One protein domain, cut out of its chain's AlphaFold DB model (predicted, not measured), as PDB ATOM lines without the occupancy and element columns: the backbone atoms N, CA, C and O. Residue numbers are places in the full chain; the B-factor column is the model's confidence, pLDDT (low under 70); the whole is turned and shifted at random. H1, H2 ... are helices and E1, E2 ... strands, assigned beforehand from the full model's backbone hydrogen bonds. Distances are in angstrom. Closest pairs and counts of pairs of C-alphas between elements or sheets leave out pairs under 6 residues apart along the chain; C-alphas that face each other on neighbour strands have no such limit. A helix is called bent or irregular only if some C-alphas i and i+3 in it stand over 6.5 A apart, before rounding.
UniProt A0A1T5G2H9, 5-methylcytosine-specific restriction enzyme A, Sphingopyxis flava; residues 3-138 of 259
ATOM      1  N   VAL A   3      41.772  -3.473 -29.379       92.81
ATOM      2  CA  VAL A   3      41.200  -4.601 -30.131       92.81
ATOM      3  C   VAL A   3      42.304  -5.570 -30.518       92.81
ATOM      4  O   VAL A   3      43.375  -5.151 -30.954       92.81
ATOM      5  N   ARG A   4      42.036  -6.871 -30.395       93.56
ATOM      6  CA  ARG A   4      42.972  -7.917 -30.792       93.56
ATOM      7  C   ARG A   4      42.270  -9.063 -31.497       93.56
ATOM      8  O   ARG A   4      41.292  -9.615 -30.998       93.56
ATOM      9  N   LEU A   5      42.815  -9.422 -32.653       93.19
ATOM     10  CA  LEU A   5      42.342 -10.550 -33.440       93.19
ATOM     11  C   LEU A   5      42.905 -11.857 -32.880       93.19
ATOM     12  O   LEU A   5      44.077 -11.933 -32.488       93.19
ATOM     13  N   CYS A   6      42.052 -12.873 -32.850       93.75
ATOM     14  CA  CYS A   6      42.436 -14.243 -32.552       93.75
ATOM     15  C   CYS A   6      43.201 -14.862 -33.734       93.75
ATOM     16  O   CYS A   6      43.386 -14.240 -34.785       93.75
ATOM     17  N   TRP A   7      43.692 -16.088 -33.563       91.44
ATOM     18  CA  TRP A   7      44.295 -16.833 -34.664       91.44
ATOM     19  C   TRP A   7      43.338 -16.967 -35.852       91.44
ATOM     20  O   TRP A   7      42.125 -17.113 -35.697       91.44
ATOM     21  N   ARG A   8      43.917 -16.905 -37.052       86.25
ATOM     22  CA  ARG A   8      43.158 -16.912 -38.301       86.25
ATOM     23  C   ARG A   8      42.446 -18.241 -38.518       86.25
ATOM     24  O   ARG A   8      43.046 -19.300 -38.326       86.25
ATOM     25  N   ARG A   9      41.205 -18.152 -38.992       84.00
ATOM     26  CA  ARG A   9      40.380 -19.268 -39.468       84.00
ATOM     27  C   ARG A   9      40.237 -19.175 -40.979       84.00
ATOM     28  O   ARG A   9      39.171 -18.860 -41.496       84.00
ATOM     29  N   ASP A  10      41.338 -19.437 -41.672       76.81
ATOM     30  CA  ASP A  10      41.408 -19.337 -43.135       76.81
ATOM     31  C   ASP A  10      40.909 -20.627 -43.828       76.81
ATOM     32  O   ASP A  10      41.000 -20.754 -45.046       76.81
ATOM     33  N   GLY A  11      40.416 -21.613 -43.064       73.31
ATOM     34  CA  GLY A  11      39.894 -22.879 -43.586       73.31
ATOM     35  C   GLY A  11      40.988 -23.845 -44.042       73.31
ATOM     36  O   GLY A  11      40.731 -24.746 -44.838       73.31
ATOM     37  N   ARG A  12      42.225 -23.679 -43.554       74.12
ATOM     38  CA  ARG A  12      43.380 -24.490 -43.990       74.12
ATOM     39  C   ARG A  12      43.338 -25.912 -43.449       74.12
ATOM     40  O   ARG A  12      43.954 -26.807 -44.021       74.12
ATOM     41  N   ASN A  13      42.654 -26.123 -42.328       76.19
ATOM     42  CA  ASN A  13      42.381 -27.448 -41.794       76.19
ATOM     43  C   ASN A  13      40.997 -27.483 -41.135       76.19
ATOM     44  O   ASN A  13      40.519 -26.476 -40.618       76.19
ATOM     45  N   ALA A  14      40.373 -28.664 -41.117       76.06
ATOM     46  CA  ALA A  14      39.049 -28.858 -40.522       76.06
ATOM     47  C   ALA A  14      39.012 -28.592 -39.004       76.06
ATOM     48  O   ALA A  14      37.942 -28.382 -38.446       76.06
ATOM     49  N   ASN A  15      40.173 -28.575 -38.341       80.94
ATOM     50  CA  ASN A  15      40.279 -28.363 -36.902       80.94
ATOM     51  C   ASN A  15      40.357 -26.874 -36.514       80.94
ATOM     52  O   ASN A  15      40.205 -26.576 -35.335       80.94
ATOM     53  N   GLU A  16      40.590 -25.935 -37.446       83.12
ATOM     54  CA  GLU A  16      40.693 -24.487 -37.169       83.12
ATOM     55  C   GLU A  16      39.386 -23.931 -36.573       83.12
ATOM     56  O   GLU A  16      39.410 -22.967 -35.808       83.12
ATOM     57  N   SER A  17      38.247 -24.564 -36.866       84.44
ATOM     58  CA  SER A  17      36.942 -24.227 -36.287       84.44
ATOM     59  C   SER A  17      36.768 -24.691 -34.836       84.44
ATOM     60  O   SER A  17      35.906 -24.162 -34.138       84.44
ATOM     61  N   LEU A  18      37.588 -25.641 -34.370       88.75
ATOM     62  CA  LEU A  18      37.471 -26.249 -33.041       88.75
ATOM     63  C   LEU A  18      38.194 -25.455 -31.952       88.75
ATOM     64  O   LEU A  18      38.011 -25.742 -30.777       88.75
ATOM     65  N   TYR A  19      39.037 -24.481 -32.295       91.38
ATOM     66  CA  TYR A  19      39.757 -23.698 -31.292       91.38
ATOM     67  C   TYR A  19      39.884 -22.229 -31.677       91.38
ATOM     68  O   TYR A  19      39.929 -21.869 -32.853       91.38
ATOM     69  N   SER A  20      39.929 -21.362 -30.670       93.56
ATOM     70  CA  SER A  20      40.107 -19.921 -30.831       93.56
ATOM     71  C   SER A  20      40.943 -19.393 -29.677       93.56
ATOM     72  O   SER A  20      40.652 -19.661 -28.510       93.56
ATOM     73  N   ALA A  21      41.997 -18.651 -30.008       94.31
ATOM     74  CA  ALA A  21      42.877 -18.056 -29.022       94.31
ATOM     75  C   ALA A  21      43.553 -16.791 -29.560       94.31
ATOM     76  O   ALA A  21      43.805 -16.662 -30.760       94.31
ATOM     77  N   ALA A  22      43.876 -15.869 -28.658       94.75
ATOM     78  CA  ALA A  22      44.559 -14.623 -28.952       94.75
ATOM     79  C   ALA A  22      45.913 -14.579 -28.241       94.75
ATOM     80  O   ALA A  22      46.005 -14.553 -27.010       94.75
ATOM     81  N   GLN A  23      46.984 -14.526 -29.030       92.56
ATOM     82  CA  GLN A  23      48.329 -14.300 -28.514       92.56
ATOM     83  C   GLN A  23      48.417 -12.864 -27.989       92.56
ATOM     84  O   GLN A  23      48.247 -11.931 -28.769       92.56
ATOM     85  N   LEU A  24      48.722 -12.669 -26.706       90.00
ATOM     86  CA  LEU A  24      48.843 -11.353 -26.066       90.00
ATOM     87  C   LEU A  24      50.191 -10.682 -26.357       90.00
ATOM     88  O   LEU A  24      50.280  -9.457 -26.489       90.00
ATOM     89  N   ARG A  25      51.252 -11.478 -26.507       86.88
ATOM     90  CA  ARG A  25      52.595 -10.989 -26.842       86.88
ATOM     91  C   ARG A  25      53.419 -12.057 -27.545       86.88
ATOM     92  O   ARG A  25      53.244 -13.242 -27.287       86.88
ATOM     93  N   ALA A  26      54.331 -11.630 -28.413       79.81
ATOM     94  CA  ALA A  26      55.176 -12.544 -29.178       79.81
ATOM     95  C   ALA A  26      56.222 -13.263 -28.310       79.81
ATOM     96  O   ALA A  26      56.514 -14.430 -28.552       79.81
ATOM     97  N   ARG A  27      56.796 -12.583 -27.310       80.06
ATOM     98  CA  ARG A  27      57.825 -13.128 -26.412       80.06
ATOM     99  C   ARG A  27      57.642 -12.599 -24.992       80.06
ATOM    100  O   ARG A  27      57.058 -11.528 -24.815       80.06
ATOM    101  N   LEU A  28      58.173 -13.345 -24.027       82.81
ATOM    102  CA  LEU A  28      58.286 -12.928 -22.633       82.81
ATOM    103  C   LEU A  28      59.263 -11.765 -22.480       82.81
ATOM    104  O   LEU A  28      60.327 -11.748 -23.103       82.81
ATOM    105  N   ASP A  29      58.926 -10.845 -21.587       78.19
ATOM    106  CA  ASP A  29      59.854  -9.857 -21.060       78.19
ATOM    107  C   ASP A  29      60.795 -10.552 -20.076       78.19
ATOM    108  O   ASP A  29      60.358 -11.131 -19.083       78.19
ATOM    109  N   GLN A  30      62.094 -10.532 -20.384       75.94
ATOM    110  CA  GLN A  30      63.162 -11.074 -19.529       75.94
ATOM    111  C   GLN A  30      62.954 -12.539 -19.080       75.94
ATOM    112  O   GLN A  30      63.551 -12.986 -18.109       75.94
ATOM    113  N   GLY A  31      62.119 -13.307 -19.791       74.81
ATOM    114  CA  GLY A  31      61.805 -14.699 -19.453       74.81
ATOM    115  C   GLY A  31      60.789 -14.890 -18.318       74.81
ATOM    116  O   GLY A  31      60.509 -16.036 -17.975       74.81
ATOM    117  N   SER A  32      60.205 -13.819 -17.765       84.00
ATOM    118  CA  SER A  32      59.214 -13.901 -16.682       84.00
ATOM    119  C   SER A  32      57.779 -13.784 -17.205       84.00
ATOM    120  O   SER A  32      57.417 -12.813 -17.874       84.00
ATOM    121  N   TRP A  33      56.938 -14.773 -16.887       82.62
ATOM    122  CA  TRP A  33      55.512 -14.778 -17.241       82.62
ATOM    123  C   TRP A  33      54.734 -13.681 -16.519       82.62
ATOM    124  O   TRP A  33      54.021 -12.917 -17.166       82.62
ATOM    125  N   GLU A  34      54.910 -13.590 -15.202       82.38
ATOM    126  CA  GLU A  34      54.230 -12.628 -14.328       82.38
ATOM    127  C   GLU A  34      54.514 -11.201 -14.790       82.38
ATOM    128  O   GLU A  34      53.598 -10.469 -15.160       82.38
ATOM    129  N   GLN A  35      55.797 -10.866 -14.943       83.12
ATOM    130  CA  GLN A  35      56.211  -9.533 -15.365       83.12
ATOM    131  C   GLN A  35      55.720  -9.189 -16.777       83.12
ATOM    132  O   GLN A  35      55.338  -8.053 -17.050       83.12
ATOM    133  N   THR A  36      55.676 -10.169 -17.686       86.00
ATOM    134  CA  THR A  36      55.134  -9.953 -19.035       86.00
ATOM    135  C   THR A  36      53.652  -9.586 -18.991       86.00
ATOM    136  O   THR A  36      53.230  -8.688 -19.722       86.00
ATOM    137  N   LEU A  37      52.862 -10.279 -18.170       86.38
ATOM    138  CA  LEU A  37      51.417 -10.074 -18.055       86.38
ATOM    139  C   LEU A  37      51.089  -8.770 -17.325       86.38
ATOM    140  O   LEU A  37      50.241  -8.012 -17.798       86.38
ATOM    141  N   GLU A  38      51.807  -8.468 -16.246       86.44
ATOM    142  CA  GLU A  38      51.717  -7.186 -15.543       86.44
ATOM    143  C   GLU A  38      52.052  -6.023 -16.476       86.44
ATOM    144  O   GLU A  38      51.301  -5.054 -16.554       86.44
ATOM    145  N   ASN A  39      53.114  -6.144 -17.278       87.38
ATOM    146  CA  ASN A  39      53.480  -5.120 -18.254       87.38
ATOM    147  C   ASN A  39      52.408  -4.916 -19.329       87.38
ATOM    148  O   ASN A  39      52.240  -3.793 -19.806       87.38
ATOM    149  N   ILE A  40      51.690  -5.972 -19.730       85.62
ATOM    150  CA  ILE A  40      50.577  -5.865 -20.684       85.62
ATOM    151  C   ILE A  40      49.421  -5.080 -20.059       85.62
ATOM    152  O   ILE A  40      48.925  -4.143 -20.686       85.62
ATOM    153  N   ALA A  41      49.028  -5.422 -18.830       86.38
ATOM    154  CA  ALA A  41      47.971  -4.718 -18.109       86.38
ATOM    155  C   ALA A  41      48.350  -3.247 -17.851       86.38
ATOM    156  O   ALA A  41      47.618  -2.342 -18.249       86.38
ATOM    157  N   ALA A  42      49.547  -3.001 -17.311       86.69
ATOM    158  CA  ALA A  42      50.063  -1.661 -17.037       86.69
ATOM    159  C   ALA A  42      50.222  -0.822 -18.313       86.69
ATOM    160  O   ALA A  42      50.032   0.391 -18.300       86.69
ATOM    161  N   ARG A  43      50.572  -1.445 -19.446       87.50
ATOM    162  CA  ARG A  43      50.624  -0.747 -20.735       87.50
ATOM    163  C   ARG A  43      49.241  -0.284 -21.172       87.50
ATOM    164  O   ARG A  43      49.115   0.868 -21.573       87.50
ATOM    165  N   HIS A  44      48.236  -1.156 -21.105       88.06
ATOM    166  CA  HIS A  44      46.866  -0.775 -21.441       88.06
ATOM    167  C   HIS A  44      46.377   0.370 -20.552       88.06
ATOM    168  O   HIS A  44      45.800   1.322 -21.067       88.06
ATOM    169  N   GLU A  45      46.685   0.332 -19.257       84.56
ATOM    170  CA  GLU A  45      46.337   1.402 -18.321       84.56
ATOM    171  C   GLU A  45      47.016   2.734 -18.680       84.56
ATOM    172  O   GLU A  45      46.338   3.752 -18.808       84.56
ATOM    173  N   ARG A  46      48.330   2.727 -18.964       88.38
ATOM    174  CA  ARG A  46      49.065   3.922 -19.424       88.38
ATOM    175  C   ARG A  46      48.527   4.499 -20.735       88.38
ATOM    176  O   ARG A  46      48.567   5.709 -20.924       88.38
ATOM    177  N   GLU A  47      48.058   3.647 -21.643       90.06
ATOM    178  CA  GLU A  47      47.464   4.047 -22.927       90.06
ATOM    179  C   GLU A  47      45.970   4.429 -22.797       90.06
ATOM    180  O   GLU A  47      45.338   4.793 -23.788       90.06
ATOM    181  N   GLY A  48      45.389   4.373 -21.590       88.50
ATOM    182  CA  GLY A  48      43.989   4.727 -21.328       88.50
ATOM    183  C   GLY A  48      42.975   3.658 -21.755       88.50
ATOM    184  O   GLY A  48      41.776   3.924 -21.874       88.50
ATOM    185  N   PHE A  49      43.420   2.429 -22.011       91.00
ATOM    186  CA  PHE A  49      42.559   1.316 -22.388       91.00
ATOM    187  C   PHE A  49      42.055   0.552 -21.164       91.00
ATOM    188  O   PHE A  49      42.775  -0.228 -20.555       91.00
ATOM    189  N   THR A  50      40.762   0.685 -20.872       92.12
ATOM    190  CA  THR A  50      40.113  -0.047 -19.772       92.12
ATOM    191  C   THR A  50      39.849  -1.520 -20.097       92.12
ATOM    192  O   THR A  50      39.896  -2.363 -19.204       92.12
ATOM    193  N   HIS A  51      39.632  -1.853 -21.373       94.44
ATOM    194  CA  HIS A  51      39.278  -3.199 -21.835       94.44
ATOM    195  C   HIS A  51      40.070  -3.617 -23.080       94.44
ATOM    196  O   HIS A  51      40.389  -2.782 -23.935       94.44
ATOM    197  N   LEU A  52      40.317  -4.922 -23.190       95.00
ATOM    198  CA  LEU A  52      40.808  -5.633 -24.365       95.00
ATOM    199  C   LEU A  52      39.637  -6.375 -25.020       95.00
ATOM    200  O   LEU A  52      39.055  -7.269 -24.414       95.00
ATOM    201  N   LEU A  53      39.305  -6.023 -26.255       96.25
ATOM    202  CA  LEU A  53      38.323  -6.735 -27.061       96.25
ATOM    203  C   LEU A  53      39.023  -7.816 -27.884       96.25
ATOM    204  O   LEU A  53      39.781  -7.504 -28.804       96.25
ATOM    205  N   LEU A  54      38.755  -9.076 -27.553       96.00
ATOM    206  CA  LEU A  54      39.194 -10.238 -28.316       96.00
ATOM    207  C   LEU A  54      38.129 -10.597 -29.344       96.00
ATOM    208  O   LEU A  54      36.979 -10.839 -28.979       96.00
ATOM    209  N   VAL A  55      38.519 -10.639 -30.614       95.31
ATOM    210  CA  VAL A  55      37.601 -10.918 -31.721       95.31
ATOM    211  C   VAL A  55      38.097 -12.117 -32.511       95.31
ATOM    212  O   VAL A  55      39.248 -12.142 -32.949       95.31
ATOM    213  N   GLN A  56      37.224 -13.102 -32.691       93.62
ATOM    214  CA  GLN A  56      37.411 -14.182 -33.651       93.62
ATOM    215  C   GLN A  56      36.505 -13.926 -34.846       93.62
ATOM    216  O   GLN A  56      35.280 -13.972 -34.720       93.62
ATOM    217  N   ASP A  57      37.111 -13.692 -36.000       88.88
ATOM    218  CA  ASP A  57      36.424 -13.639 -37.279       88.88
ATOM    219  C   ASP A  57      36.340 -15.027 -37.934       88.88
ATOM    220  O   ASP A  57      37.039 -15.982 -37.565       88.88
ATOM    221  N   SER A  58      35.430 -15.126 -38.893       79.81
ATOM    222  CA  SER A  58      35.271 -16.204 -39.858       79.81
ATOM    223  C   SER A  58      34.772 -15.623 -41.184       79.81
ATOM    224  O   SER A  58      34.455 -14.436 -41.292       79.81
ATOM    225  N   THR A  59      34.649 -16.478 -42.199       72.25
ATOM    226  CA  THR A  59      34.063 -16.121 -43.498       72.25
ATOM    227  C   THR A  59      32.608 -15.651 -43.409       72.25
ATOM    228  O   THR A  59      32.147 -14.952 -44.305       72.25
ATOM    229  N   GLU A  60      31.889 -16.013 -42.343       71.69
ATOM    230  CA  GLU A  60      30.464 -15.707 -42.139       71.69
ATOM    231  C   GLU A  60      30.223 -14.576 -41.121       71.69
ATOM    232  O   GLU A  60      29.078 -14.221 -40.848       71.69
ATOM    233  N   GLY A  61      31.284 -13.982 -40.563       80.94
ATOM    234  CA  GLY A  61      31.196 -12.884 -39.599       80.94
ATOM    235  C   GLY A  61      32.025 -13.124 -38.340       80.94
ATOM    236  O   GLY A  61      33.063 -13.779 -38.375       80.94
ATOM    237  N   PHE A  62      31.594 -12.564 -37.210       86.00
ATOM    238  CA  PHE A  62      32.278 -12.754 -35.928       86.00
ATOM    239  C   PHE A  62      31.720 -13.968 -35.191       86.00
ATOM    240  O   PHE A  62      30.525 -14.037 -34.920       86.00
ATOM    241  N   VAL A  63      32.602 -14.899 -34.826       88.69
ATOM    242  CA  VAL A  63      32.248 -16.104 -34.058       88.69
ATOM    243  C   VAL A  63      32.319 -15.834 -32.560       88.69
ATOM    244  O   VAL A  63      31.465 -16.288 -31.805       88.69
ATOM    245  N   PHE A  64      33.317 -15.061 -32.124       92.19
ATOM    246  CA  PHE A  64      33.463 -14.648 -30.731       92.19
ATOM    247  C   PHE A  64      33.836 -13.176 -30.640       92.19
ATOM    248  O   PHE A  64      34.674 -12.691 -31.403       92.19
ATOM    249  N   ALA A  65      33.261 -12.492 -29.655       94.19
ATOM    250  CA  ALA A  65      33.658 -11.151 -29.256       94.19
ATOM    251  C   ALA A  65      33.620 -11.047 -27.725       94.19
ATOM    252  O   ALA A  65      32.553 -10.894 -27.128       94.19
ATOM    253  N   ALA A  66      34.789 -11.165 -27.093       95.88
ATOM    254  CA  ALA A  66      34.939 -11.077 -25.644       95.88
ATOM    255  C   ALA A  66      35.550  -9.732 -25.255       95.88
ATOM    256  O   ALA A  66      36.691  -9.433 -25.616       95.88
ATOM    257  N   LEU A  67      34.811  -8.931 -24.492       96.44
ATOM    258  CA  LEU A  67      35.330  -7.714 -23.888       96.44
ATOM    259  C   LEU A  67      35.911  -8.045 -22.514       96.44
ATOM    260  O   LEU A  67      35.177  -8.367 -21.585       96.44
ATOM    261  N   VAL A  68      37.234  -7.978 -22.397       96.12
ATOM    262  CA  VAL A  68      37.983  -8.396 -21.209       96.12
ATOM    263  C   VAL A  68      38.524  -7.170 -20.472       96.12
ATOM    264  O   VAL A  68      39.228  -6.368 -21.090       96.12
ATOM    265  N   PRO A  69      38.266  -6.995 -19.164       95.00
ATOM    266  CA  PRO A  69      38.875  -5.920 -18.385       95.00
ATOM    267  C   PRO A  69      40.404  -6.037 -18.398       95.00
ATOM    268  O   PRO A  69      40.965  -7.080 -18.061       95.00
ATOM    269  N   SER A  70      41.093  -4.967 -18.790       91.81
ATOM    270  CA  SER A  70      42.546  -4.978 -19.018       91.81
ATOM    271  C   SER A  70      43.351  -5.397 -17.781       91.81
ATOM    272  O   SER A  70      44.266  -6.211 -17.897       91.81
ATOM    273  N   GLY A  71      42.961  -4.918 -16.597       91.00
ATOM    274  CA  GLY A  71      43.588  -5.278 -15.322       91.00
ATOM    275  C   GLY A  71      43.362  -6.731 -14.887       91.00
ATOM    276  O   GLY A  71      44.104  -7.237 -14.055       91.00
ATOM    277  N   GLN A  72      42.377  -7.428 -15.463       94.50
ATOM    278  CA  GLN A  72      42.056  -8.824 -15.126       94.50
ATOM    279  C   GLN A  72      42.760  -9.837 -16.043       94.50
ATOM    280  O   GLN A  72      42.734 -11.036 -15.770       94.50
ATOM    281  N   ILE A  73      43.428  -9.378 -17.110       93.88
ATOM    282  CA  ILE A  73      44.137 -10.240 -18.069       93.88
ATOM    283  C   ILE A  73      45.125 -11.204 -17.381       93.88
ATOM    284  O   ILE A  73      45.079 -12.393 -17.714       93.88
ATOM    285  N   PRO A  74      45.991 -10.766 -16.439       93.81
ATOM    286  CA  PRO A  74      46.942 -11.670 -15.791       93.81
ATOM    287  C   PRO A  74      46.251 -12.801 -15.021       93.81
ATOM    288  O   PRO A  74      46.623 -13.965 -15.170       93.81
ATOM    289  N   ALA A  75      45.199 -12.474 -14.266       95.06
ATOM    290  CA  ALA A  75      44.464 -13.431 -13.443       95.06
ATOM    291  C   ALA A  75      43.686 -14.451 -14.294       95.06
ATOM    292  O   ALA A  75      43.743 -15.652 -14.028       95.06
ATOM    293  N   ILE A  76      43.034 -13.996 -15.371       96.12
ATOM    294  CA  ILE A  76      42.344 -14.883 -16.322       96.12
ATOM    295  C   ILE A  76      43.345 -15.843 -16.969       96.12
ATOM    296  O   ILE A  76      43.097 -17.049 -17.033       96.12
ATOM    297  N   TRP A  77      44.491 -15.329 -17.428       95.75
ATOM    298  CA  TRP A  77      45.527 -16.153 -18.048       95.75
ATOM    299  C   TRP A  77      46.067 -17.206 -17.077       95.75
ATOM    300  O   TRP A  77      46.170 -18.381 -17.438       95.75
ATOM    301  N   GLN A  78      46.367 -16.808 -15.837       95.38
ATOM    302  CA  GLN A  78      46.857 -17.723 -14.808       95.38
ATOM    303  C   GLN A  78      45.839 -18.828 -14.532       95.38
ATOM    304  O   GLN A  78      46.197 -20.005 -14.500       95.38
ATOM    305  N   ARG A  79      44.555 -18.476 -14.438       96.94
ATOM    306  CA  ARG A  79      43.508 -19.466 -14.206       96.94
ATOM    307  C   ARG A  79      43.330 -20.424 -15.386       96.94
ATOM    308  O   ARG A  79      43.152 -21.621 -15.173       96.94
ATOM    309  N   GLN A  80      43.430 -19.941 -16.628       97.25
ATOM    310  CA  GLN A  80      43.432 -20.811 -17.813       97.25
ATOM    311  C   GLN A  80      44.617 -21.777 -17.816       97.25
ATOM    312  O   GLN A  80      44.458 -22.949 -18.166       97.25
ATOM    313  N   ARG A  81      45.794 -21.301 -17.399       95.12
ATOM    314  CA  ARG A  81      46.984 -22.138 -17.249       95.12
ATOM    315  C   ARG A  81      46.754 -23.246 -16.221       95.12
ATOM    316  O   ARG A  81      46.985 -24.399 -16.560       95.12
ATOM    317  N   GLU A  82      46.261 -22.920 -15.029       96.38
ATOM    318  CA  GLU A  82      45.987 -23.900 -13.966       96.38
ATOM    319  C   GLU A  82      44.983 -24.973 -14.399       96.38
ATOM    320  O   GLU A  82      45.224 -26.162 -14.207       96.38
ATOM    321  N   VAL A  83      43.873 -24.567 -15.029       96.00
ATOM    322  CA  VAL A  83      42.865 -25.511 -15.542       96.00
ATOM    323  C   VAL A  83      43.465 -26.404 -16.625       96.00
ATOM    324  O   VAL A  83      43.224 -27.608 -16.644       96.00
ATOM    325  N   SER A  84      44.289 -25.842 -17.510       95.69
ATOM    326  CA  SER A  84      45.006 -26.637 -18.503       95.69
ATOM    327  C   SER A  84      45.977 -27.634 -17.862       95.69
ATOM    328  O   SER A  84      46.092 -28.745 -18.371       95.69
ATOM    329  N   ASP A  85      46.693 -27.255 -16.801       95.38
ATOM    330  CA  ASP A  85      47.625 -28.149 -16.102       95.38
ATOM    331  C   ASP A  85      46.871 -29.305 -15.417       95.38
ATOM    332  O   ASP A  85      47.281 -30.459 -15.557       95.38
ATOM    333  N   ASP A  86      45.724 -29.033 -14.780       95.38
ATOM    334  CA  ASP A  86      44.842 -30.067 -14.208       95.38
ATOM    335  C   ASP A  86      44.380 -31.073 -15.272       95.38
ATOM    336  O   ASP A  86      44.573 -32.281 -15.113       95.38
ATOM    337  N   LEU A  87      43.842 -30.588 -16.396       94.06
ATOM    338  CA  LEU A  87      43.348 -31.448 -17.475       94.06
ATOM    339  C   LEU A  87      44.449 -32.336 -18.068       94.06
ATOM    340  O   LEU A  87      44.207 -33.515 -18.341       94.06
ATOM    341  N   ILE A  88      45.655 -31.786 -18.249       93.75
ATOM    342  CA  ILE A  88      46.815 -32.539 -18.743       93.75
ATOM    343  C   ILE A  88      47.233 -33.594 -17.716       93.75
ATOM    344  O   ILE A  88      47.445 -34.747 -18.088       93.75
ATOM    345  N   SER A  89      47.302 -33.237 -16.427       93.12
ATOM    346  CA  SER A  89      47.678 -34.171 -15.357       93.12
ATOM    347  C   SER A  89      46.724 -35.368 -15.251       93.12
ATOM    348  O   SER A  89      47.148 -36.483 -14.954       93.12
ATOM    349  N   ARG A  90      45.443 -35.151 -15.571       92.62
ATOM    350  CA  ARG A  90      44.381 -36.166 -15.568       92.62
ATOM    351  C   ARG A  90      44.261 -36.932 -16.889       92.62
ATOM    352  O   ARG A  90      43.423 -37.823 -16.992       92.62
ATOM    353  N   GLY A  91      45.063 -36.591 -17.901       90.50
ATOM    354  CA  GLY A  91      45.037 -37.232 -19.220       90.50
ATOM    355  C   GLY A  91      43.783 -36.928 -20.049       90.50
ATOM    356  O   GLY A  91      43.451 -37.683 -20.961       90.50
ATOM    357  N   LEU A  92      43.075 -35.834 -19.753       90.56
ATOM    358  CA  LEU A  92      41.793 -35.479 -20.381       90.56
ATOM    359  C   LEU A  92      41.946 -34.672 -21.686       90.56
ATOM    360  O   LEU A  92      40.961 -34.322 -22.330       90.56
ATOM    361  N   THR A  93      43.182 -34.399 -22.102       85.06
ATOM    362  CA  THR A  93      43.541 -33.628 -23.307       85.06
ATOM    363  C   THR A  93      44.022 -34.510 -24.469       85.06
ATOM    364  O   THR A  93      44.707 -34.042 -25.383       85.06
ATOM    365  N   GLY A  94      43.715 -35.811 -24.436       86.50
ATOM    366  CA  GLY A  94      44.135 -36.764 -25.462       86.50
ATOM    367  C   GLY A  94      45.660 -36.874 -25.561       86.50
ATOM    368  O   GLY A  94      46.334 -37.232 -24.601       86.50
ATOM    369  N   LYS A  95      46.224 -36.577 -26.740       83.00
ATOM    370  CA  LYS A  95      47.684 -36.618 -26.980       83.00
ATOM    371  C   LYS A  95      48.401 -35.313 -26.623       83.00
ATOM    372  O   LYS A  95      49.619 -35.224 -26.772       83.00
ATOM    373  N   MET A  96      47.668 -34.275 -26.229       84.94
ATOM    374  CA  MET A  96      48.248 -32.961 -25.997       84.94
ATOM    375  C   MET A  96      48.863 -32.880 -24.601       84.94
ATOM    376  O   MET A  96      48.160 -32.921 -23.596       84.94
ATOM    377  N   THR A  97      50.184 -32.719 -24.561       84.94
ATOM    378  CA  THR A  97      50.981 -32.645 -23.324       84.94
ATOM    379  C   THR A  97      51.413 -31.227 -22.958       84.94
ATOM    380  O   THR A  97      51.981 -31.009 -21.892       84.94
ATOM    381  N   LYS A  98      51.182 -30.250 -23.842       90.94
ATOM    382  CA  LYS A  98      51.583 -28.855 -23.638       90.94
ATOM    383  C   LYS A  98      50.413 -28.027 -23.121       90.94
ATOM    384  O   LYS A  98      49.300 -28.166 -23.620       90.94
ATOM    385  N   ASN A  99      50.696 -27.129 -22.179       93.38
ATOM    386  CA  ASN A  99      49.709 -26.214 -21.614       93.38
ATOM    387  C   ASN A  99      49.149 -25.254 -22.677       93.38
ATOM    388  O   ASN A  99      49.914 -24.686 -23.452       93.38
ATOM    389  N   HIS A 100      47.838 -25.022 -22.684       90.12
ATOM    390  CA  HIS A 100      47.175 -24.127 -23.639       90.12
ATOM    391  C   HIS A 100      47.708 -22.688 -23.566       90.12
ATOM    392  O   HIS A 100      48.085 -22.096 -24.581       90.12
ATOM    393  N   ALA A 101      47.737 -22.116 -22.362       87.12
ATOM    394  CA  ALA A 101      48.035 -20.708 -22.119       87.12
ATOM    395  C   ALA A 101      49.546 -20.409 -22.130       87.12
ATOM    396  O   ALA A 101      49.947 -19.287 -22.459       87.12
ATOM    397  N   ALA A 102      50.369 -21.415 -21.799       88.00
ATOM    398  CA  ALA A 102      51.816 -21.302 -21.586       88.00
ATOM    399  C   ALA A 102      52.677 -22.158 -22.546       88.00
ATOM    400  O   ALA A 102      53.806 -22.526 -22.219       88.00
ATOM    401  N   ASN A 103      52.181 -22.498 -23.742       85.25
ATOM    402  CA  ASN A 103      52.979 -23.221 -24.739       85.25
ATOM    403  C   ASN A 103      54.013 -22.299 -25.416       85.25
ATOM    404  O   ASN A 103      53.666 -21.464 -26.252       85.25
ATOM    405  N   GLY A 104      55.296 -22.484 -25.100       82.38
ATOM    406  CA  GLY A 104      56.396 -21.698 -25.665       82.38
ATOM    407  C   GLY A 104      56.699 -20.452 -24.833       82.38
ATOM    408  O   GLY A 104      56.801 -20.542 -23.617       82.38
ATOM    409  N   SER A 105      56.882 -19.297 -25.478       80.69
ATOM    410  CA  SER A 105      57.225 -18.024 -24.815       80.69
ATOM    411  C   SER A 105      56.209 -16.908 -25.082       80.69
ATOM    412  O   SER A 105      56.505 -15.730 -24.891       80.69
ATOM    413  N   SER A 106      55.011 -17.264 -25.548       85.00
ATOM    414  CA  SER A 106      53.972 -16.307 -25.918       85.00
ATOM    415  C   SER A 106      52.718 -16.498 -25.060       85.00
ATOM    416  O   SER A 106      52.023 -17.503 -25.233       85.00
ATOM    417  N   PRO A 107      52.375 -15.552 -24.167       91.25
ATOM    418  CA  PRO A 107      51.144 -15.643 -23.390       91.25
ATOM    419  C   PRO A 107      49.932 -15.550 -24.310       91.25
ATOM    420  O   PRO A 107      49.857 -14.662 -25.161       91.25
ATOM    421  N   THR A 108      48.999 -16.482 -24.141       94.06
ATOM    422  CA  THR A 108      47.836 -16.651 -25.017       94.06
ATOM    423  C   THR A 108      46.571 -16.827 -24.182       94.06
ATOM    424  O   THR A 108      46.567 -17.631 -23.253       94.06
ATOM    425  N   LEU A 109      45.507 -16.091 -24.517       96.12
ATOM    426  CA  LEU A 109      44.168 -16.282 -23.946       96.12
ATOM    427  C   LEU A 109      43.297 -17.096 -24.895       96.12
ATOM    428  O   LEU A 109      43.273 -16.825 -26.093       96.12
ATOM    429  N   TRP A 110      42.563 -18.059 -24.353       95.94
ATOM    430  CA  TRP A 110      41.722 -18.978 -25.115       95.94
ATOM    431  C   TRP A 110      40.245 -18.606 -25.010       95.94
ATOM    432  O   TRP A 110      39.740 -18.363 -23.915       95.94
ATOM    433  N   LEU A 111      39.561 -18.583 -26.153       95.25
ATOM    434  CA  LEU A 111      38.125 -18.321 -26.275       95.25
ATOM    435  C   LEU A 111      37.337 -19.595 -26.604       95.25
ATOM    436  O   LEU A 111      36.141 -19.648 -26.338       95.25
ATOM    437  N   GLN A 112      37.986 -20.619 -27.163       94.75
ATOM    438  CA  GLN A 112      37.361 -21.905 -27.479       94.75
ATOM    439  C   GLN A 112      38.425 -23.000 -27.556       94.75
ATOM    440  O   GLN A 112      39.499 -22.764 -28.116       94.75
ATOM    441  N   ASP A 113      38.101 -24.195 -27.062       91.88
ATOM    442  CA  ASP A 113      38.819 -25.418 -27.413       91.88
ATOM    443  C   ASP A 113      37.925 -26.656 -27.302       91.88
ATOM    444  O   ASP A 113      37.806 -27.270 -26.242       91.88
ATOM    445  N   ASP A 114      37.366 -27.059 -28.433       90.38
ATOM    446  CA  ASP A 114      36.444 -28.181 -28.569       90.38
ATOM    447  C   ASP A 114      37.130 -29.406 -29.199       90.38
ATOM    448  O   ASP A 114      36.475 -30.313 -29.713       90.38
ATOM    449  N   ARG A 115      38.472 -29.453 -29.193       88.31
ATOM    450  CA  ARG A 115      39.228 -30.591 -29.747       88.31
ATOM    451  C   ARG A 115      39.016 -31.876 -28.942       88.31
ATOM    452  O   ARG A 115      39.131 -32.969 -29.496       88.31
ATOM    453  N   HIS A 116      38.716 -31.751 -27.651       89.19
ATOM    454  CA  HIS A 116      38.409 -32.853 -26.745       89.19
ATOM    455  C   HIS A 116      37.210 -32.501 -25.853       89.19
ATOM    456  O   HIS A 116      36.835 -31.342 -25.733       89.19
ATOM    457  N   LEU A 117      36.609 -33.504 -25.209       87.00
ATOM    458  CA  LEU A 117      35.385 -33.320 -24.417       87.00
ATOM    459  C   LEU A 117      35.558 -32.331 -23.247       87.00
ATOM    460  O   LEU A 117      34.655 -31.555 -22.954       87.00
ATOM    461  N   GLU A 118      36.725 -32.348 -22.600       88.50
ATOM    462  CA  GLU A 118      36.987 -31.598 -21.361       88.50
ATOM    463  C   GLU A 118      37.773 -30.292 -21.586       88.50
ATOM    464  O   GLU A 118      37.784 -29.409 -20.728       88.50
ATOM    465  N   THR A 119      38.401 -30.117 -22.755       88.25
ATOM    466  CA  THR A 119      39.165 -28.901 -23.092       88.25
ATOM    467  C   THR A 119      38.352 -27.598 -23.121       88.25
ATOM    468  O   THR A 119      38.944 -26.562 -22.793       88.25
ATOM    469  N   PRO A 120      37.017 -27.586 -23.358       93.25
ATOM    470  CA  PRO A 120      36.228 -26.358 -23.270       93.25
ATOM    471  C   PRO A 120      36.281 -25.706 -21.883       93.25
ATOM    472  O   PRO A 120      36.019 -24.508 -21.751       93.25
ATOM    473  N   ALA A 121      36.653 -26.457 -20.837       89.75
ATOM    474  CA  ALA A 121      36.839 -25.921 -19.493       89.75
ATOM    475  C   ALA A 121      37.897 -24.802 -19.434       89.75
ATOM    476  O   ALA A 121      37.743 -23.880 -18.637       89.75
ATOM    477  N   VAL A 122      38.921 -24.823 -20.299       93.50
ATOM    478  CA  VAL A 122      39.941 -23.758 -20.366       93.50
ATOM    479  C   VAL A 122      39.319 -22.451 -20.860       93.50
ATOM    480  O   VAL A 122      39.460 -21.408 -20.225       93.50
ATOM    481  N   ALA A 123      38.579 -22.494 -21.969       93.31
ATOM    482  CA  ALA A 123      37.897 -21.322 -22.516       93.31
ATOM    483  C   ALA A 123      36.809 -20.787 -21.572       93.31
ATOM    484  O   ALA A 123      36.641 -19.576 -21.424       93.31
ATOM    485  N   ARG A 124      36.106 -21.687 -20.873       93.44
ATOM    486  CA  ARG A 124      35.058 -21.349 -19.902       93.44
ATOM    487  C   ARG A 124      35.551 -20.419 -18.791       93.44
ATOM    488  O   ARG A 124      34.779 -19.568 -18.363       93.44
ATOM    489  N   VAL A 125      36.820 -20.524 -18.381       95.12
ATOM    490  CA  VAL A 125      37.441 -19.600 -17.410       95.12
ATOM    491  C   VAL A 125      37.265 -18.144 -17.831       95.12
ATOM    492  O   VAL A 125      36.916 -17.317 -16.998       95.12
ATOM    493  N   LEU A 126      37.496 -17.832 -19.109       95.00
ATOM    494  CA  LEU A 126      37.384 -16.472 -19.623       95.00
ATOM    495  C   LEU A 126      35.919 -16.035 -19.677       95.00
ATOM    496  O   LEU A 126      35.586 -14.961 -19.190       95.00
ATOM    497  N   TRP A 127      35.038 -16.878 -20.218       93.69
ATOM    498  CA  TRP A 127      33.621 -16.542 -20.395       93.69
ATOM    499  C   TRP A 127      32.825 -16.446 -19.089       93.69
ATOM    500  O   TRP A 127      31.809 -15.761 -19.055       93.69
ATOM    501  N   GLN A 128      33.267 -17.120 -18.027       93.06
ATOM    502  CA  GLN A 128      32.651 -17.051 -16.697       93.06
ATOM    503  C   GLN A 128      33.330 -16.032 -15.773       93.06
ATOM    504  O   GLN A 128      32.923 -15.891 -14.620       93.06
ATOM    505  N   TRP A 129      34.372 -15.337 -16.242       94.94
ATOM    506  CA  TRP A 129      35.101 -14.397 -15.402       94.94
ATOM    507  C   TRP A 129      34.262 -13.147 -15.103       94.94
ATOM    508  O   TRP A 129      33.727 -12.535 -16.035       94.94
ATOM    509  N   PRO A 130      34.178 -12.698 -13.835       93.44
ATOM    510  CA  PRO A 130      33.453 -11.480 -13.488       93.44
ATOM    511  C   PRO A 130      33.956 -10.260 -14.270       93.44
ATOM    512  O   PRO A 130      35.137  -9.917 -14.235       93.44
ATOM    513  N   GLY A 131      33.046  -9.592 -14.978       90.56
ATOM    514  CA  GLY A 131      33.351  -8.409 -15.787       90.56
ATOM    515  C   GLY A 131      33.792  -8.696 -17.224       90.56
ATOM    516  O   GLY A 131      33.949  -7.748 -17.990       90.56
ATOM    517  N   VAL A 132      33.955  -9.963 -17.628       93.50
ATOM    518  CA  VAL A 132      34.068 -10.303 -19.054       93.50
ATOM    519  C   VAL A 132      32.681 -10.264 -19.683       93.50
ATOM    520  O   VAL A 132      31.746 -10.892 -19.191       93.50
ATOM    521  N   ILE A 133      32.545  -9.523 -20.783       93.38
ATOM    522  CA  ILE A 133      31.272  -9.370 -21.492       93.38
ATOM    523  C   ILE A 133      31.348 -10.101 -22.829       93.38
ATOM    524  O   ILE A 133      32.216  -9.817 -23.659       93.38
ATOM    525  N   ASN A 134      30.411 -11.022 -23.055       92.25
ATOM    526  CA  ASN A 134      30.176 -11.594 -24.373       92.25
ATOM    527  C   ASN A 134      29.324 -10.626 -25.196       92.25
ATOM    528  O   ASN A 134      28.108 -10.573 -25.030       92.25
ATOM    529  N   ILE A 135      29.967  -9.876 -26.092       90.25
ATOM    530  CA  ILE A 135      29.291  -8.852 -26.896       90.25
ATOM    531  C   ILE A 135      28.218  -9.476 -27.797       90.25
ATOM    532  O   ILE A 135      27.172  -8.869 -28.000       90.25
ATOM    533  N   LEU A 136      28.441 -10.692 -28.300       86.56
ATOM    534  CA  LEU A 136      27.477 -11.369 -29.175       86.56
ATOM    535  C   LEU A 136      26.231 -11.864 -28.425       86.56
ATOM    536  O   LEU A 136      25.223 -12.141 -29.068       86.56
ATOM    537  N   ALA A 137      26.298 -11.973 -27.095       85.00
ATOM    538  CA  ALA A 137      25.174 -12.365 -26.242       85.00
ATOM    539  C   ALA A 137      24.473 -11.172 -25.576       85.00
ATOM    540  O   ALA A 137      23.493 -11.373 -24.860       85.00
ATOM    541  N   LEU A 138      24.968  -9.945 -25.770       82.62
ATOM    542  CA  LEU A 138      24.263  -8.765 -25.289       82.62
ATOM    543  C   LEU A 138      22.937  -8.619 -26.045       82.62
ATOM    544  O   LEU A 138      22.916  -8.825 -27.264       82.62
TER     545      LEU A 138
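AT A GLANCE: This is residues 3 to 138 of the 259 residues of the protein "5-methylcytosine-specific restriction enzyme A" of Sphingopyxis flava (UniProt A0A1T5G2H9). Two small sheets, E1 E3 E4 and E2 E5, stand partly face to face with their strands crossed; the long helix H2 runs past both. H3 packs beside H2 and on E5, while H1 packs on residues 70 to 74 of H2. The printed part has 136 residues, in the order E1 E2 H1 E3 E4 H2 E5 H3, class mixed, helices and strands. The first sheet, E1 E3 E4, is mixed, the second antiparallel. The whole is compact, radius of gyration of the C-alphas 14.5 A, spanning 40 by 35 by 28 A.

IN THESE COORDINATES: E1, residues 3 to 5, begins at C-alpha (41.200, -4.601, -30.131). E2 is 19 to 23, H1 33 to 46 (19.9 A), E3 51 to 58 (22.6 A), E4 61 to 69 (23.6 A). H2, 70 to 89, is 29.9 A long and irregular: C-alphas 71 and 74 are 7.2 A apart. E5 is 108 to 113. H3, 120 to 127, ends at C-alpha (33.621, -16.542, -20.395).

HOW THE PARTS SIT: The sheet E1 E3 E4 and the sheet E2 E5 form a sandwich, two sheets face to face: the parts that face each other are 9.7 A centre to centre, and the strands of the one stand at 45 degrees to those of the other. E1 is parallel to E3 (N 4 to O 53, 2.8 A). The hairpin E3 and E4 is antiparallel (N 54 to O 66, 2.9 A), as are E2 and E5 (N 22 to O 109, 2.8 A). The closest C-alphas of E5 and H3, Leu 111 and Ala 123, are 4.8 A apart. H2 touches H3 with residues 76 to 84 alone (Gln 80 and Val 122, closest C-alphas, 5.2 A), at a shallow tilt of 13 degrees, opposite ways. H2 touches H1 with residues 70 to 74 alone (Ala 41 and Gly 71, closest C-alphas, 5.2 A). O i to N i+4 pairs are within hydrogen-bond range throughout H1, 14 of 16 in H2, 3 of 4 in H3.

THE WHOLE: The farthest C-alphas, Gly 48 and Gly 91, are 42.0 A apart. The links E1 to E2 and H2 to E5 are long. The printed part has no cut, and no printed residue is under 70 in pLDDT.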